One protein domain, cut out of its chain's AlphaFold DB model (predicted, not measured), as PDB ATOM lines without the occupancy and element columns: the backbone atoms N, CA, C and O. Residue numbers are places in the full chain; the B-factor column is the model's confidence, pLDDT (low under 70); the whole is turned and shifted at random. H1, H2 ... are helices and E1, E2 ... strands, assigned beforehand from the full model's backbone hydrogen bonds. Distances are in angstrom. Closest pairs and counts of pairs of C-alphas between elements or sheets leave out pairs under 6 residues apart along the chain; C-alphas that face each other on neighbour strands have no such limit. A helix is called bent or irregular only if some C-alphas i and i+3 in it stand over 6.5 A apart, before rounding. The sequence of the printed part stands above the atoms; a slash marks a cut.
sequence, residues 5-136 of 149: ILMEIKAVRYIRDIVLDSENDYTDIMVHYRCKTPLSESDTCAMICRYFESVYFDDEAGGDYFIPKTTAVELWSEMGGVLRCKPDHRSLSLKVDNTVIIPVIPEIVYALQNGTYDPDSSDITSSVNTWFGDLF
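This is residues 5 to 136 of the 149 residues of an uncharacterized protein of Salmonella enterica (UniProt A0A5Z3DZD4). A twisted antiparallel sheet is bent into a trough by its long strands E1, E2 and E5, and helix H1 lies in the hollow. H3 packs on H1 on the side away from the sheet, and H2 sits near H3, just after E6. The printed part has 132 residues, with six named strands and three named helices in the order E1 E2 H1 E3 E4 E5 E6 H2 H3; the class is mixed, helices and strands. The branched sheet has E5 beside E2, E3 and E4, and E1 beside E2 and E6. The whole is compact, with a radius of gyration of the C-alphas of 16.2 A, yet elongated, spanning 54 by 34 by 24 A.

Start at the hairpin of E1, residues 5 to 16, and E2, residues 26 to 37, where N 8 and O 34 are 2.7 A apart. On the other side of E2 look for E5, residues 77 to 85; N 35 and O 79 are 2.7 A apart. E1 bends by 68 degrees at residue 10, E2 by 61 at residue 34 and E5 by 61 at residue 82. E2 lies on one side of E5; on the other side of E5 find E3, residues 55 to 57, with N 84 and O 56 at 2.8 A, and E4, residues 65 to 67, with N 67 and O 78 at 2.8 A; E4 and E5 form a hairpin. E6, residues 99 to 103, is an edge strand beside E1, with N 100 and O 7 at 2.8 A. H1, residues 41 to 52, is on this sheet; its closest C-alphas to E6 are Tyr 51 and Ile 102, 6.6 A apart. With residues 43 to 47 alone it touches H3, residues 124 to 135, at a shallow tilt of 14 degrees, the same way; the closest C-alphas, Ala 46 and Trp 131, are 6.4 A apart. H2, residues 106 to 114, is close to H3 but not clearly touching, with C-alphas of Glu 107 and Thr 130 at 6.9 A. H2 and H3 are not on the sheet. In H1 and H2 every O i to N i+4 pair is within hydrogen-bond range, in H3 6 of 8.

Find C-alpha 5 at (24.606, 51.145, 11.325); from there E1 runs 29.1 A to C-alpha 16. E2 is 29.6 A long, E5 23.1 A, E6 12.6 A, and E3 and E4 6.6 A each. H1 runs 16.7 A from C-alpha 41 at (19.304, 41.737, 7.646), and H2 12.2 A. H3, 16.8 A, ends at C-alpha 135, (7.329, 58.767, 1.443); it is irregular, with C-alphas 131 and 134 7.5 A apart.

The two C-alphas farthest apart, those of Asp 21 and Ala 72, are 55.9 A apart. The printed part has no cut. Look along residues 86 to 98 for the long link, E5 to E6. The model's pLDDT is under 70 at residues 17 to 26 and 71 to 74.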
ATOM      1  N   ILE A   5      23.807  52.186  11.971       94.94
ATOM      2  CA  ILE A   5      24.606  51.145  11.325       94.94
ATOM      3  C   ILE A   5      26.013  51.707  11.117       94.94
ATOM      4  O   ILE A   5      26.190  52.803  10.580       94.94
ATOM      5  N   LEU A   6      27.020  50.960  11.561       95.31
ATOM      6  CA  LEU A   6      28.431  51.291  11.368       95.31
ATOM      7  C   LEU A   6      28.956  50.495  10.185       95.31
ATOM      8  O   LEU A   6      29.239  49.312  10.345       95.31
ATOM      9  N   MET A   7      29.073  51.127   9.021       95.81
ATOM     10  CA  MET A   7      29.486  50.481   7.778       95.81
ATOM     11  C   MET A   7      30.941  50.815   7.447       95.81
ATOM     12  O   MET A   7      31.274  51.938   7.088       95.81
ATOM     13  N   GLU A   8      31.813  49.826   7.559       96.00
ATOM     14  CA  GLU A   8      33.220  49.903   7.194       96.00
ATOM     15  C   GLU A   8      33.413  49.557   5.713       96.00
ATOM     16  O   GLU A   8      32.971  48.504   5.240       96.00
ATOM     17  N   ILE A   9      34.106  50.431   4.988       95.25
ATOM     18  CA  ILE A   9      34.395  50.264   3.565       95.25
ATOM     19  C   ILE A   9      35.687  49.466   3.391       95.25
ATOM     20  O   ILE A   9      36.767  49.924   3.754       95.25
ATOM     21  N   LYS A  10      35.591  48.274   2.805       94.50
ATOM     22  CA  LYS A  10      36.725  47.356   2.613       94.50
ATOM     23  C   LYS A  10      37.405  47.512   1.264       94.50
ATOM     24  O   LYS A  10      38.615  47.351   1.165       94.50
ATOM     25  N   ALA A  11      36.639  47.830   0.228       92.69
ATOM     26  CA  ALA A  11      37.174  48.132  -1.090       92.69
ATOM     27  C   ALA A  11      36.201  49.026  -1.855       92.69
ATOM     28  O   ALA A  11      34.988  48.906  -1.692       92.69
ATOM     29  N   VAL A  12      36.743  49.889  -2.714       91.00
ATOM     30  CA  VAL A  12      35.971  50.711  -3.651       91.00
ATOM     31  C   VAL A  12      36.562  50.518  -5.039       91.00
ATOM     32  O   VAL A  12      37.766  50.702  -5.235       91.00
ATOM     33  N   ARG A  13      35.725  50.149  -6.006       89.62
ATOM     34  CA  ARG A  13      36.104  50.020  -7.411       89.62
ATOM     35  C   ARG A  13      35.143  50.828  -8.266       89.62
ATOM     36  O   ARG A  13      33.943  50.587  -8.262       89.62
ATOM     37  N   TYR A  14      35.694  51.747  -9.043       86.50
ATOM     38  CA  TYR A  14      34.925  52.545  -9.985       86.50
ATOM     39  C   TYR A  14      34.804  51.804 -11.319       86.50
ATOM     40  O   TYR A  14      35.820  51.457 -11.931       86.50
ATOM     41  N   ILE A  15      33.575  51.548 -11.757       82.69
ATOM     42  CA  ILE A  15      33.262  50.975 -13.064       82.69
ATOM     43  C   ILE A  15      32.994  52.131 -14.028       82.69
ATOM     44  O   ILE A  15      32.227  53.049 -13.741       82.69
ATOM     45  N   ARG A  16      33.663  52.088 -15.178       72.50
ATOM     46  CA  ARG A  16      33.411  52.984 -16.305       72.50
ATOM     47  C   ARG A  16      32.867  52.142 -17.441       72.50
ATOM     48  O   ARG A  16      33.523  51.167 -17.813       72.50
ATOM     49  N   ASP A  17      31.745  52.545 -18.014       62.56
ATOM     50  CA  ASP A  17      31.411  52.104 -19.361       62.56
ATOM     51  C   ASP A  17      32.181  52.958 -20.362       62.56
ATOM     52  O   ASP A  17      32.353  54.165 -20.192       62.56
ATOM     53  N   ILE A  18      32.692  52.321 -21.415       56.69
ATOM     54  CA  ILE A  18      33.350  53.034 -22.507       56.69
ATOM     55  C   ILE A  18      32.250  53.705 -23.335       56.69
ATOM     56  O   ILE A  18      31.739  53.130 -24.295       56.69
ATOM     57  N   VAL A  19      31.880  54.925 -22.957       55.69
ATOM     58  CA  VAL A  19      31.136  55.846 -23.819       55.69
ATOM     59  C   VAL A  19      32.178  56.699 -24.541       55.69
ATOM     60  O   VAL A  19      33.017  57.331 -23.910       55.69
ATOM     61  N   LEU A  20      32.166  56.683 -25.874       54.91
ATOM     62  CA  LEU A  20      33.199  57.303 -26.718       54.91
ATOM     63  C   LEU A  20      33.299  58.843 -26.610       54.91
ATOM     64  O   LEU A  20      34.217  59.394 -27.205       54.91
ATOM     65  N   ASP A  21      32.428  59.517 -25.845       53.34
ATOM     66  CA  ASP A  21      32.276  60.984 -25.864       53.34
ATOM     67  C   ASP A  21      32.159  61.674 -24.482       53.34
ATOM     68  O   ASP A  21      31.760  62.838 -24.413       53.34
ATOM     69  N   SER A  22      32.519  61.031 -23.365       52.94
ATOM     70  CA  SER A  22      32.503  61.707 -22.055       52.94
ATOM     71  C   SER A  22      33.750  61.428 -21.219       52.94
ATOM     72  O   SER A  22      34.101  60.296 -20.899       52.94
ATOM     73  N   GLU A  23      34.451  62.498 -20.836       53.19
ATOM     74  CA  GLU A  23      35.719  62.396 -20.103       53.19
ATOM     75  C   GLU A  23      35.553  62.014 -18.617       53.19
ATOM     76  O   GLU A  23      36.555  61.902 -17.911       53.19
ATOM     77  N   ASN A  24      34.326  61.797 -18.114       52.81
ATOM     78  CA  ASN A  24      34.082  61.658 -16.670       52.81
ATOM     79  C   ASN A  24      32.945  60.713 -16.225       52.81
ATOM     80  O   ASN A  24      32.538  60.774 -15.062       52.81
ATOM     81  N   ASP A  25      32.466  59.803 -17.074       57.38
ATOM     82  CA  ASP A  25      31.274  59.013 -16.739       57.38
ATOM     83  C   ASP A  25      31.641  57.667 -16.095       57.38
ATOM     84  O   ASP A  25      31.792  56.636 -16.751       57.38
ATOM     85  N   TYR A  26      31.798  57.662 -14.768       63.78
ATOM     86  CA  TYR A  26      31.601  56.421 -14.018       63.78
ATOM     87  C   TYR A  26      30.135  56.015 -14.160       63.78
ATOM     88  O   TYR A  26      29.255  56.863 -14.023       63.78
ATOM     89  N   THR A  27      29.865  54.745 -14.438       73.75
ATOM     90  CA  THR A  27      28.484  54.254 -14.527       73.75
ATOM     91  C   THR A  27      28.035  53.630 -13.220       73.75
ATOM     92  O   THR A  27      26.931  53.919 -12.770       73.75
ATOM     93  N   ASP A  28      28.936  52.912 -12.546       83.12
ATOM     94  CA  ASP A  28      28.694  52.307 -11.239       83.12
ATOM     95  C   ASP A  28      29.940  52.362 -10.347       83.12
ATOM     96  O   ASP A  28      31.086  52.399 -10.803       83.12
ATOM     97  N   ILE A  29      29.722  52.312  -9.039       87.75
ATOM     98  CA  ILE A  29      30.757  52.149  -8.023       87.75
ATOM     99  C   ILE A  29      30.462  50.851  -7.277       87.75
ATOM    100  O   ILE A  29      29.409  50.707  -6.662       87.75
ATOM    101  N   MET A  30      31.396  49.902  -7.319       90.62
ATOM    102  CA  MET A  30      31.353  48.699  -6.491       90.62
ATOM    103  C   MET A  30      32.001  48.977  -5.139       90.62
ATOM    104  O   MET A  30      33.139  49.447  -5.071       90.62
ATOM    105  N   VAL A  31      31.301  48.634  -4.067       91.88
ATOM    106  CA  VAL A  31      31.718  48.868  -2.687       91.88
ATOM    107  C   VAL A  31      31.631  47.557  -1.920       91.88
ATOM    108  O   VAL A  31      30.541  47.057  -1.662       91.88
ATOM    109  N   HIS A  32      32.778  47.017  -1.516       94.50
ATOM    110  CA  HIS A  32      32.815  45.917  -0.553       94.50
ATOM    111  C   HIS A  32      32.733  46.504   0.848       94.50
ATOM    112  O   HIS A  32      33.491  47.424   1.177       94.50
ATOM    113  N   TYR A  33      31.857  45.962   1.685       94.62
ATOM    114  CA  TYR A  33      31.619  46.495   3.018       94.62
ATOM    115  C   TYR A  33      31.463  45.406   4.075       94.62
ATOM    116  O   TYR A  33      31.158  44.250   3.791       94.62
ATOM    117  N   ARG A  34      31.659  45.818   5.326       95.38
ATOM    118  CA  ARG A  34      31.198  45.108   6.520       95.38
ATOM    119  C   ARG A  34      30.511  46.120   7.413       95.38
ATOM    120  O   ARG A  34      31.058  47.195   7.621       95.38
ATOM    121  N   CYS A  35      29.364  45.794   7.985       94.81
ATOM    122  CA  CYS A  35      28.724  46.644   8.966       94.81
ATOM    123  C   CYS A  35      28.351  45.929  10.259       94.81
ATOM    124  O   CYS A  35      28.075  44.730  10.280       94.81
ATOM    125  N   LYS A  36      28.312  46.714  11.336       94.69
ATOM    126  CA  LYS A  36      27.658  46.359  12.594       94.69
ATOM    127  C   LYS A  36      26.303  47.049  12.642       94.69
ATOM    128  O   LYS A  36      26.231  48.263  12.446       94.69
ATOM    129  N   THR A  37      25.248  46.283  12.891       93.88
ATOM    130  CA  THR A  37      23.858  46.749  12.810       93.88
ATOM    131  C   THR A  37      23.037  46.251  14.000       93.88
ATOM    132  O   THR A  37      23.218  45.116  14.431       93.88
ATOM    133  N   PRO A  38      22.154  47.075  14.590       91.19
ATOM    134  CA  PRO A  38      21.284  46.629  15.672       91.19
ATOM    135  C   PRO A  38      20.049  45.876  15.145       91.19
ATOM    136  O   PRO A  38      19.265  45.373  15.957       91.19
ATOM    137  N   LEU A  39      19.885  45.835  13.818       91.38
ATOM    138  CA  LEU A  39      18.694  45.414  13.089       91.38
ATOM    139  C   LEU A  39      18.825  43.988  12.527       91.38
ATOM    140  O   LEU A  39      19.895  43.369  12.583       91.38
ATOM    141  N   SER A  40      17.723  43.491  11.969       91.38
ATOM    142  CA  SER A  40      17.671  42.343  11.064       91.38
ATOM    143  C   SER A  40      18.416  42.639   9.756       91.38
ATOM    144  O   SER A  40      18.739  43.791   9.447       91.38
ATOM    145  N   GLU A  41      18.685  41.601   8.968       91.31
ATOM    146  CA  GLU A  41      19.304  41.737   7.646       91.31
ATOM    147  C   GLU A  41      18.473  42.650   6.740       91.31
ATOM    148  O   GLU A  41      18.977  43.633   6.202       91.31
ATOM    149  N   SER A  42      17.168  42.381   6.656       89.25
ATOM    150  CA  SER A  42      16.254  43.091   5.764       89.25
ATOM    151  C   SER A  42      16.150  44.583   6.088       89.25
ATOM    152  O   SER A  42      16.308  45.420   5.196       89.25
ATOM    153  N   ASP A  43      15.998  44.935   7.369       90.62
ATOM    154  CA  ASP A  43      15.976  46.336   7.797       90.62
ATOM    155  C   ASP A  43      17.331  47.020   7.577       90.62
ATOM    156  O   ASP A  43      17.388  48.198   7.217       90.62
ATOM    157  N   THR A  44      18.441  46.295   7.757       92.62
ATOM    158  CA  THR A  44      19.782  46.833   7.485       92.62
ATOM    159  C   THR A  44      19.937  47.155   6.000       92.62
ATOM    160  O   THR A  44      20.370  48.259   5.662       92.62
ATOM    161  N   CYS A  45      19.525  46.247   5.112       90.62
ATOM    162  CA  CYS A  45      19.524  46.477   3.671       90.62
ATOM    163  C   CYS A  45      18.634  47.667   3.289       90.62
ATOM    164  O   CYS A  45      19.066  48.523   2.519       90.62
ATOM    165  N   ALA A  46      17.441  47.788   3.880       89.00
ATOM    166  CA  ALA A  46      16.544  48.918   3.640       89.00
ATOM    167  C   ALA A  46      17.172  50.265   4.043       89.00
ATOM    168  O   ALA A  46      17.102  51.234   3.283       89.00
ATOM    169  N   MET A  47      17.846  50.331   5.196       91.25
ATOM    170  CA  MET A  47      18.548  51.545   5.635       91.25
ATOM    171  C   MET A  47      19.732  51.896   4.723       91.25
ATOM    172  O   MET A  47      19.938  53.072   4.419       91.25
ATOM    173  N   ILE A  48      20.485  50.900   4.241       92.06
ATOM    174  CA  ILE A  48      21.568  51.106   3.263       92.06
ATOM    175  C   ILE A  48      21.000  51.640   1.940       92.06
ATOM    176  O   ILE A  48      21.503  52.643   1.428       92.06
ATOM    177  N   CYS A  49      19.930  51.031   1.416       88.75
ATOM    178  CA  CYS A  49      19.236  51.504   0.216       88.75
ATOM    179  C   CYS A  49      18.797  52.956   0.350       88.75
ATOM    180  O   CYS A  49      19.041  53.765  -0.542       88.75
ATOM    181  N   ARG A  50      18.183  53.293   1.485       86.69
ATOM    182  CA  ARG A  50      17.720  54.648   1.766       86.69
ATOM    183  C   ARG A  50      18.879  55.643   1.835       86.69
ATOM    184  O   ARG A  50      18.772  56.745   1.308       86.69
ATOM    185  N   TYR A  51      19.996  55.259   2.452       89.19
ATOM    186  CA  TYR A  51      21.163  56.129   2.600       89.19
ATOM    187  C   TYR A  51      21.893  56.408   1.285       89.19
ATOM    188  O   TYR A  51      22.458  57.486   1.125       89.19
ATOM    189  N   PHE A  52      21.902  55.475   0.341       86.25
ATOM    190  CA  PHE A  52      22.598  55.642  -0.939       86.25
ATOM    191  C   PHE A  52      21.654  55.920  -2.121       86.25
ATOM    192  O   PHE A  52      22.118  55.986  -3.252       86.25
ATOM    193  N   GLU A  53      20.347  56.079  -1.869       75.88
ATOM    194  CA  GLU A  53      19.277  56.479  -2.809       75.88
ATOM    195  C   GLU A  53      19.063  55.575  -4.047       75.88
ATOM    196  O   GLU A  53      18.018  55.660  -4.690       75.88
ATOM    197  N   SER A  54      19.989  54.667  -4.372       71.81
ATOM    198  CA  SER A  54      19.846  53.592  -5.358       71.81
ATOM    199  C   SER A  54      21.060  52.657  -5.275       71.81
ATOM    200  O   SER A  54      22.124  52.957  -5.823       71.81
ATOM    201  N   VAL A  55      20.913  51.526  -4.580       82.56
ATOM    202  CA  VAL A  55      21.942  50.474  -4.527       82.56
ATOM    203  C   VAL A  55      21.389  49.149  -5.007       82.56
ATOM    204  O   VAL A  55      20.210  48.849  -4.833       82.56
ATOM    205  N   TYR A  56      22.274  48.357  -5.589       85.38
ATOM    206  CA  TYR A  56      22.054  46.962  -5.913       85.38
ATOM    207  C   TYR A  56      23.013  46.115  -5.075       85.38
ATOM    208  O   TYR A  56      24.204  46.425  -5.017       85.38
ATOM    209  N   PHE A  57      22.501  45.084  -4.406       86.69
ATOM    210  CA  PHE A  57      23.325  44.097  -3.706       86.69
ATOM    211  C   PHE A  57      23.777  43.057  -4.734       86.69
ATOM    212  O   PHE A  57      22.951  42.523  -5.474       86.69
ATOM    213  N   ASP A  58      25.090  42.876  -4.860       85.69
ATOM    214  CA  ASP A  58      25.704  42.026  -5.882       85.69
ATOM    215  C   ASP A  58      26.040  40.648  -5.305       85.69
ATOM    216  O   ASP A  58      27.199  40.352  -5.005       85.69
ATOM    217  N   ASP A  59      25.008  39.807  -5.189       77.19
ATOM    218  CA  ASP A  59      25.098  38.451  -4.634       77.19
ATOM    219  C   ASP A  59      26.095  37.555  -5.399       77.19
ATOM    220  O   ASP A  59      26.673  36.609  -4.850       77.19
ATOM    221  N   GLU A  60      26.339  37.852  -6.681       79.12
ATOM    222  CA  GLU A  60      27.267  37.101  -7.532       79.12
ATOM    223  C   GLU A  60      28.737  37.460  -7.275       79.12
ATOM    224  O   GLU A  60      29.629  36.648  -7.544       79.12
ATOM    225  N   ALA A  61      29.016  38.651  -6.731       77.75
ATOM    226  CA  ALA A  61      30.373  39.069  -6.378       77.75
ATOM    227  C   ALA A  61      30.937  38.296  -5.170       77.75
ATOM    228  O   ALA A  61      32.159  38.245  -4.986       77.75
ATOM    229  N   GLY A  62      30.059  37.655  -4.391       74.50
ATOM    230  CA  GLY A  62      30.398  36.831  -3.240       74.50
ATOM    231  C   GLY A  62      30.879  37.629  -2.025       74.50
ATOM    232  O   GLY A  62      31.229  38.806  -2.093       74.50
ATOM    233  N   GLY A  63      30.939  36.947  -0.878       77.62
ATOM    234  CA  GLY A  63      31.295  37.578   0.398       77.62
ATOM    235  C   GLY A  63      30.104  38.164   1.154       77.62
ATOM    236  O   GLY A  63      30.321  38.839   2.161       77.62
ATOM    237  N   ASP A  64      28.888  37.864   0.704       88.06
ATOM    238  CA  ASP A  64      27.659  38.234   1.388       88.06
ATOM    239  C   ASP A  64      27.409  37.315   2.582       88.06
ATOM    240  O   ASP A  64      27.503  36.086   2.491       88.06
ATOM    241  N   TYR A  65      27.134  37.923   3.730       92.69
ATOM    242  CA  TYR A  65      26.769  37.209   4.943       92.69
ATOM    243  C   TYR A  65      25.966  38.100   5.877       92.69
ATOM    244  O   TYR A  65      26.197  39.308   5.973       92.69
ATOM    245  N   PHE A  66      25.121  37.453   6.672       93.06
ATOM    246  CA  PHE A  66      24.505  38.040   7.844       93.06
ATOM    247  C   PHE A  66      24.689  37.109   9.041       93.06
ATOM    248  O   PHE A  66      24.368  35.922   8.993       93.06
ATOM    249  N   ILE A  67      25.244  37.651  10.120       91.81
ATOM    250  CA  ILE A  67      25.425  36.972  11.399       91.81
ATOM    251  C   ILE A  67      24.534  37.708  12.402       91.81
ATOM    252  O   ILE A  67      24.895  38.810  12.837       91.81
ATOM    253  N   PRO A  68      23.365  37.145  12.759       88.44
ATOM    254  CA  PRO A  68      22.468  37.783  13.708       88.44
ATOM    255  C   PRO A  68      23.128  37.859  15.083       88.44
ATOM    256  O   PRO A  68      23.846  36.944  15.488       88.44
ATOM    257  N   LYS A  69      22.831  38.918  15.842       83.94
ATOM    258  CA  LYS A  69      23.102  38.913  17.283       83.94
ATOM    259  C   LYS A  69      22.318  37.766  17.929       83.94
ATOM    260  O   LYS A  69      21.109  37.647  17.752       83.94
ATOM    261  N   THR A  70      23.005  36.917  18.676       70.62
ATOM    262  CA  THR A  70      22.424  35.706  19.276       70.62
ATOM    263  C   THR A  70      22.162  35.853  20.770       70.62
ATOM    264  O   THR A  70      21.418  35.069  21.357       70.62
ATOM    265  N   THR A  71      22.751  36.869  21.407       64.31
ATOM    266  CA  THR A  71      22.627  37.094  22.851       64.31
ATOM    267  C   THR A  71      22.295  38.544  23.177       64.31
ATOM    268  O   THR A  71      22.657  39.460  22.447       64.31
ATOM    269  N   ALA A  72      21.679  38.777  24.339       59.84
ATOM    270  CA  ALA A  72      21.434  40.127  24.855       59.84
ATOM    271  C   ALA A  72      22.727  40.922  25.158       59.84
ATOM    272  O   ALA A  72      22.666  42.126  25.396       59.84
ATOM    273  N   VAL A  73      23.890  40.254  25.178       59.81
ATOM    274  CA  VAL A  73      25.211  40.872  25.381       59.81
ATOM    275  C   VAL A  73      25.811  41.342  24.048       59.81
ATOM    276  O   VAL A  73      26.577  42.306  24.013       59.81
ATOM    277  N   GLU A  74      25.433  40.703  22.939       61.25
ATOM    278  CA  GLU A  74      25.768  41.145  21.588       61.25
ATOM    279  C   GLU A  74      24.853  42.307  21.191       61.25
ATOM    280  O   GLU A  74      23.667  42.149  20.912       61.25
ATOM    281  N   LEU A  75      25.413  43.517  21.173       72.44
ATOM    282  CA  LEU A  75      24.665  44.729  20.827       72.44
ATOM    283  C   LEU A  75      24.377  44.857  19.323       72.44
ATOM    284  O   LEU A  75      23.512  45.643  18.938       72.44
ATOM    285  N   TRP A  76      25.098  44.109  18.484       87.44
ATOM    286  CA  TRP A  76      25.096  44.282  17.036       87.44
ATOM    287  C   TRP A  76      25.170  42.932  16.326       87.44
ATOM    288  O   TRP A  76      26.015  42.106  16.667       87.44
ATOM    289  N   SER A  77      24.326  42.754  15.317       92.00
ATOM    290  CA  SER A  77      24.524  41.788  14.241       92.00
ATOM    291  C   SER A  77      25.668  42.267  13.340       92.00
ATOM    292  O   SER A  77      25.980  43.466  13.288       92.00
ATOM    293  N   GLU A  78      26.280  41.348  12.603       94.06
ATOM    294  CA  GLU A  78      27.273  41.669  11.580       94.06
ATOM    295  C   GLU A  78      26.737  41.324  10.196       94.06
ATOM    296  O   GLU A  78      26.166  40.260   9.995       94.06
ATOM    297  N   MET A  79      26.952  42.214   9.237       94.69
ATOM    298  CA  MET A  79      26.599  41.991   7.840       94.69
ATOM    299  C   MET A  79      27.784  42.373   6.972       94.69
ATOM    300  O   MET A  79      28.522  43.301   7.305       94.69
ATOM    301  N   GLY A  80      27.986  41.690   5.864       95.00
ATOM    302  CA  GLY A  80      28.958  42.099   4.866       95.00
ATOM    303  C   GLY A  80      28.473  41.727   3.488       95.00
ATOM    304  O   GLY A  80      27.584  40.891   3.355       95.00
ATOM    305  N   GLY A  81      29.051  42.382   2.490       94.25
ATOM    306  CA  GLY A  81      28.740  42.080   1.109       94.25
ATOM    307  C   GLY A  81      29.278  43.100   0.128       94.25
ATOM    308  O   GLY A  81      30.190  43.880   0.443       94.25
ATOM    309  N   VAL A  82      28.692  43.096  -1.066       93.50
ATOM    310  CA  VAL A  82      29.056  44.000  -2.160       93.50
ATOM    311  C   VAL A  82      27.851  44.818  -2.607       93.50
ATOM    312  O   VAL A  82      26.797  44.283  -2.930       93.50
ATOM    313  N   LEU A  83      28.013  46.140  -2.643       91.44
ATOM    314  CA  LEU A  83      27.024  47.067  -3.193       91.44
ATOM    315  C   LEU A  83      27.507  47.592  -4.537       91.44
ATOM    316  O   LEU A  83      28.679  47.938  -4.682       91.44
ATOM    317  N   ARG A  84      26.586  47.760  -5.479       90.25
ATOM    318  CA  ARG A  84      26.741  48.654  -6.624       90.25
ATOM    319  C   ARG A  84      25.898  49.890  -6.392       90.25
ATOM    320  O   ARG A  84      24.695  49.785  -6.171       90.25
ATOM    321  N   CYS A  85      26.529  51.051  -6.431       88.00
ATOM    322  CA  CYS A  85      25.864  52.333  -6.279       88.00
ATOM    323  C   CYS A  85      26.172  53.238  -7.467       88.00
ATOM    324  O   CYS A  85      27.272  53.215  -8.022       88.00
ATOM    325  N   LYS A  86      25.198  54.073  -7.832       85.44
ATOM    326  CA  LYS A  86      25.433  55.137  -8.807       85.44
ATOM    327  C   LYS A  86      26.416  56.161  -8.235       85.44
ATOM    328  O   LYS A  86      26.427  56.385  -7.019       85.44
ATOM    329  N   PRO A  87      27.228  56.812  -9.078       84.31
ATOM    330  CA  PRO A  87      28.083  57.899  -8.625       84.31
ATOM    331  C   PRO A  87      27.240  59.108  -8.202       84.31
ATOM    332  O   PRO A  87      26.576  59.747  -9.014       84.31
ATOM    333  N   ASP A  88      27.306  59.442  -6.919       83.38
ATOM    334  CA  ASP A  88      26.745  60.645  -6.318       83.38
ATOM    335  C   ASP A  88      27.709  61.201  -5.257       83.38
ATOM    336  O   ASP A  88      28.798  60.670  -5.028       83.38
ATOM    337  N   HIS A  89      27.331  62.291  -4.589       82.81
ATOM    338  CA  HIS A  89      28.176  62.917  -3.569       82.81
ATOM    339  C   HIS A  89      28.538  61.986  -2.393       82.81
ATOM    340  O   HIS A  89      29.621  62.137  -1.827       82.81
ATOM    341  N   ARG A  90      27.674  61.032  -2.019       85.56
ATOM    342  CA  ARG A  90      27.913  60.076  -0.927       85.56
ATOM    343  C   ARG A  90      28.832  58.964  -1.411       85.56
ATOM    344  O   ARG A  90      29.875  58.745  -0.795       85.56
ATOM    345  N   SER A  91      28.500  58.313  -2.522       82.38
ATOM    346  CA  SER A  91      29.245  57.168  -3.056       82.38
ATOM    347  C   SER A  91      30.632  57.549  -3.585       82.38
ATOM    348  O   SER A  91      31.601  56.831  -3.338       82.38
ATOM    349  N   LEU A  92      30.783  58.724  -4.207       84.19
ATOM    350  CA  LEU A  92      32.086  59.238  -4.657       84.19
ATOM    351  C   LEU A  92      33.008  59.633  -3.494       84.19
ATOM    352  O   LEU A  92      34.225  59.680  -3.667       84.19
ATOM    353  N   SER A  93      32.447  59.915  -2.313       85.25
ATOM    354  CA  SER A  93      33.220  60.281  -1.118       85.25
ATOM    355  C   SER A  93      33.767  59.082  -0.334       85.25
ATOM    356  O   SER A  93      34.565  59.266   0.592       85.25
ATOM    357  N   LEU A  94      33.360  57.860  -0.698       88.88
ATOM    358  CA  LEU A  94      33.772  56.638  -0.018       88.88
ATOM    359  C   LEU A  94      35.271  56.390  -0.195       88.88
ATOM    360  O   LEU A  94      35.826  56.521  -1.285       88.88
ATOM    361  N   LYS A  95      35.932  55.996   0.894       88.75
ATOM    362  CA  LYS A  95      37.345  55.605   0.896       88.75
ATOM    363  C   LYS A  95      37.499  54.306   1.662       88.75
ATOM    364  O   LYS A  95      36.753  54.061   2.604       88.75
ATOM    365  N   VAL A  96      38.473  53.502   1.260       90.69
ATOM    366  CA  VAL A  96      38.844  52.282   1.986       90.69
ATOM    367  C   VAL A  96      39.214  52.636   3.429       90.69
ATOM    368  O   VAL A  96      39.785  53.698   3.677       90.69
ATOM    369  N   ASP A  97      38.821  51.771   4.360       86.94
ATOM    370  CA  ASP A  97      38.978  51.894   5.814       86.94
ATOM    371  C   ASP A  97      38.197  53.056   6.463       86.94
ATOM    372  O   ASP A  97      38.251  53.242   7.682       86.94
ATOM    373  N   ASN A  98      37.399  53.809   5.694       90.00
ATOM    374  CA  ASN A  98      36.439  54.739   6.283       90.00
ATOM    375  C   ASN A  98      35.243  53.983   6.869       90.00
ATOM    376  O   ASN A  98      34.758  52.998   6.312       90.00
ATOM    377  N   THR A  99      34.716  54.520   7.969       93.12
ATOM    378  CA  THR A  99      33.426  54.110   8.529       93.12
ATOM    379  C   THR A  99      32.358  55.134   8.163       93.12
ATOM    380  O   THR A  99      32.462  56.306   8.521       93.12
ATOM    381  N   VAL A 100      31.326  54.680   7.461       93.69
ATOM    382  CA  VAL A 100      30.096  55.422   7.191       93.69
ATOM    383  C   VAL A 100      29.111  55.142   8.320       93.69
ATOM    384  O   VAL A 100      28.888  53.991   8.695       93.69
ATOM    385  N   ILE A 101      28.521  56.202   8.871       94.31
ATOM    386  CA  ILE A 101      27.458  56.098   9.872       94.31
ATOM    387  C   ILE A 101      26.133  56.247   9.137       94.31
ATOM    388  O   ILE A 101      25.795  57.340   8.687       94.31
ATOM    389  N   ILE A 102      25.390  55.150   9.023       93.88
ATOM    390  CA  ILE A 102      24.070  55.155   8.398       93.88
ATOM    391  C   ILE A 102      23.022  55.312   9.511       93.88
ATOM    392  O   ILE A 102      22.966  54.475  10.423       93.88
ATOM    393  N   PRO A 103      22.222  56.393   9.495       91.81
ATOM    394  CA  PRO A 103      21.189  56.608  10.496       91.81
ATOM    395  C   PRO A 103      20.060  55.589  10.334       91.81
ATOM    396  O   PRO A 103      19.689  55.223   9.222       91.81
ATOM    397  N   VAL A 104      19.499  55.162  11.464       90.38
ATOM    398  CA  VAL A 104      18.261  54.378  11.502       90.38
ATOM    399  C   VAL A 104      17.087  55.346  11.608       90.38
ATOM    400  O   VAL A 104      17.170  56.339  12.336       90.38
ATOM    401  N   ILE A 105      16.002  55.066  10.888       88.56
ATOM    402  CA  ILE A 105      14.804  55.910  10.913       88.56
ATOM    403  C   ILE A 105      14.145  55.951  12.308       88.56
ATOM    404  O   ILE A 105      14.261  54.986  13.076       88.56
ATOM    405  N   PRO A 106      13.460  57.054  12.659       87.31
ATOM    406  CA  PRO A 106      12.919  57.274  14.001       87.31
ATOM    407  C   PRO A 106      12.009  56.158  14.531       87.31
ATOM    408  O   PRO A 106      12.064  55.844  15.718       87.31
ATOM    409  N   GLU A 107      11.209  55.535  13.671       86.62
ATOM    410  CA  GLU A 107      10.235  54.493  14.009       86.62
ATOM    411  C   GLU A 107      10.936  53.244  14.555       86.62
ATOM    412  O   GLU A 107      10.606  52.743  15.634       86.62
ATOM    413  N   ILE A 108      11.978  52.790  13.853       88.38
ATOM    414  CA  ILE A 108      12.803  51.660  14.288       88.38
ATOM    415  C   ILE A 108      13.602  52.046  15.539       88.38
ATOM    416  O   ILE A 108      13.709  51.249  16.472       88.38
ATOM    417  N   VAL A 109      14.131  53.276  15.608       90.00
ATOM    418  CA  VAL A 109      14.827  53.775  16.808       90.00
ATOM    419  C   VAL A 109      13.913  53.715  18.034       90.00
ATOM    420  O   VAL A 109      14.346  53.255  19.090       90.00
ATOM    421  N   TYR A 110      12.654  54.136  17.903       88.25
ATOM    422  CA  TYR A 110      11.663  54.080  18.974       88.25
ATOM    423  C   TYR A 110      11.378  52.635  19.406       88.25
ATOM    424  O   TYR A 110      11.388  52.333  20.602       88.25
ATOM    425  N   ALA A 111      11.203  51.716  18.452       88.81
ATOM    426  CA  ALA A 111      10.995  50.299  18.749       88.81
ATOM    427  C   ALA A 111      12.201  49.669  19.473       88.81
ATOM    428  O   ALA A 111      12.040  48.924  20.443       88.81
ATOM    429  N   LEU A 112      13.423  50.012  19.057       88.56
ATOM    430  CA  LEU A 112      14.658  49.556  19.695       88.56
ATOM    431  C   LEU A 112      14.831  50.117  21.113       88.56
ATOM    432  O   LEU A 112      15.312  49.406  21.995       88.56
ATOM    433  N   GLN A 113      14.453  51.378  21.343       89.50
ATOM    434  CA  GLN A 113      14.505  52.016  22.665       89.50
ATOM    435  C   GLN A 113      13.527  51.381  23.653       89.50
ATOM    436  O   GLN A 113      13.861  51.225  24.825       89.50
ATOM    437  N   ASN A 114      12.347  50.990  23.171       89.94
ATOM    438  CA  ASN A 114      11.301  50.390  23.997       89.94
ATOM    439  C   ASN A 114      11.415  48.865  24.123       89.94
ATOM    440  O   ASN A 114      10.619  48.255  24.832       89.94
ATOM    441  N   GLY A 115      12.381  48.241  23.441       87.38
ATOM    442  CA  GLY A 115      12.528  46.785  23.416       87.38
ATOM    443  C   GLY A 115      11.385  46.066  22.691       87.38
ATOM    444  O   GLY A 115      11.165  44.885  22.935       87.38
ATOM    445  N   THR A 116      10.649  46.772  21.828       88.62
ATOM    446  CA  THR A 116       9.530  46.233  21.037       88.62
ATOM    447  C   THR A 116       9.930  45.903  19.602       88.62
ATOM    448  O   THR A 116       9.089  45.474  18.820       88.62
ATOM    449  N   TYR A 117      11.186  46.156  19.229       87.38
ATOM    450  CA  TYR A 117      11.721  45.768  17.931       87.38
ATOM    451  C   TYR A 117      11.841  44.243  17.840       87.38
ATOM    452  O   TYR A 117      12.588  43.637  18.612       87.38
ATOM    453  N   ASP A 118      11.122  43.655  16.885       85.81
ATOM    454  CA  ASP A 118      11.145  42.226  16.584       85.81
ATOM    455  C   ASP A 118      11.870  41.984  15.245       85.81
ATOM    456  O   ASP A 118      11.288  42.250  14.189       85.81
ATOM    457  N   PRO A 119      13.136  41.518  15.262       81.44
ATOM    458  CA  PRO A 119      13.903  41.259  14.044       81.44
ATOM    459  C   PRO A 119      13.377  40.068  13.233       81.44
ATOM    460  O   PRO A 119      13.711  39.974  12.054       81.44
ATOM    461  N   ASP A 120      12.578  39.188  13.846       80.31
ATOM    462  CA  ASP A 120      12.033  37.973  13.228       80.31
ATOM    463  C   ASP A 120      10.565  38.158  12.798       80.31
ATOM    464  O   ASP A 120       9.894  37.201  12.393       80.31
ATOM    465  N   SER A 121      10.053  39.394  12.870       78.31
ATOM    466  CA  SER A 121       8.707  39.715  12.410       78.31
ATOM    467  C   SER A 121       8.553  39.367  10.930       78.31
ATOM    468  O   SER A 121       9.302  39.821  10.067       78.31
ATOM    469  N   SER A 122       7.524  38.580  10.632       71.81
ATOM    470  CA  SER A 122       7.120  38.224   9.266       71.81
ATOM    471  C   SER A 122       6.033  39.151   8.710       71.81
ATOM    472  O   SER A 122       5.509  38.909   7.621       71.81
ATOM    473  N   ASP A 123       5.673  40.212   9.443       76.38
ATOM    474  CA  ASP A 123       4.686  41.188   8.990       76.38
ATOM    475  C   ASP A 123       5.289  42.148   7.957       76.38
ATOM    476  O   ASP A 123       5.780  43.235   8.269       76.38
ATOM    477  N   ILE A 124       5.179  41.742   6.692       70.12
ATOM    478  CA  ILE A 124       5.611  42.517   5.526       70.12
ATOM    479  C   ILE A 124       4.939  43.896   5.484       70.12
ATOM    480  O   ILE A 124       5.556  44.856   5.029       70.12
ATOM    481  N   THR A 125       3.697  44.030   5.960       73.25
ATOM    482  CA  THR A 125       2.976  45.315   5.926       73.25
ATOM    483  C   THR A 125       3.644  46.320   6.855       73.25
ATOM    484  O   THR A 125       3.866  47.470   6.476       73.25
ATOM    485  N   SER A 126       4.019  45.868   8.052       70.75
ATOM    486  CA  SER A 126       4.799  46.658   9.004       70.75
ATOM    487  C   SER A 126       6.160  47.049   8.423       70.75
ATOM    488  O   SER A 126       6.528  48.223   8.482       70.75
ATOM    489  N   SER A 127       6.873  46.118   7.780       71.31
ATOM    490  CA  SER A 127       8.171  46.393   7.143       71.31
ATOM    491  C   SER A 127       8.069  47.420   6.012       71.31
ATOM    492  O   SER A 127       8.833  48.381   5.983       71.31
ATOM    493  N   VAL A 128       7.091  47.282   5.112       70.19
ATOM    494  CA  VAL A 128       6.884  48.224   3.998       70.19
ATOM    495  C   VAL A 128       6.528  49.618   4.511       70.19
ATOM    496  O   VAL A 128       7.128  50.595   4.066       70.19
ATOM    497  N   ASN A 129       5.611  49.720   5.478       71.69
ATOM    498  CA  ASN A 129       5.267  50.999   6.101       71.69
ATOM    499  C   ASN A 129       6.468  51.614   6.824       71.69
ATOM    500  O   ASN A 129       6.656  52.821   6.794       71.69
ATOM    501  N   THR A 130       7.309  50.790   7.438       73.31
ATOM    502  CA  THR A 130       8.522  51.257   8.108       73.31
ATOM    503  C   THR A 130       9.541  51.793   7.096       73.31
ATOM    504  O   THR A 130      10.101  52.862   7.298       73.31
ATOM    505  N   TRP A 131       9.777  51.106   5.977       75.06
ATOM    506  CA  TRP A 131      10.814  51.508   5.015       75.06
ATOM    507  C   TRP A 131      10.398  52.644   4.079       75.06
ATOM    508  O   TRP A 131      11.245  53.447   3.676       75.06
ATOM    509  N   PHE A 132       9.117  52.684   3.712       73.56
ATOM    510  CA  PHE A 132       8.587  53.582   2.687       73.56
ATOM    511  C   PHE A 132       7.476  54.500   3.188       73.56
ATOM    512  O   PHE A 132       7.082  55.391   2.447       73.56
ATOM    513  N   GLY A 133       6.952  54.307   4.401       71.56
ATOM    514  CA  GLY A 133       5.804  55.071   4.899       71.56
ATOM    515  C   GLY A 133       6.076  56.564   5.007       71.56
ATOM    516  O   GLY A 133       5.174  57.352   4.776       71.56
ATOM    517  N   ASP A 134       7.326  56.970   5.235       74.81
ATOM    518  CA  ASP A 134       7.715  58.384   5.249       74.81
ATOM    519  C   ASP A 134       7.774  59.040   3.857       74.81
ATOM    520  O   ASP A 134       7.991  60.248   3.746       74.81
ATOM    521  N   LEU A 135       7.564  58.260   2.791       73.75
ATOM    522  CA  LEU A 135       7.329  58.767   1.443       73.75
ATOM    523  C   LEU A 135       5.858  59.109   1.207       73.75
ATOM    524  O   LEU A 135       5.567  59.751   0.203       73.75
ATOM    525  N   PHE A 136       4.943  58.689   2.082       78.12
ATOM    526  CA  PHE A 136       3.504  58.885   1.934       78.12
ATOM    527  C   PHE A 136       2.952  59.746   3.075       78.12
ATOM    528  O   PHE A 136       3.445  59.702   4.198       78.12
TER     529      PHE A 136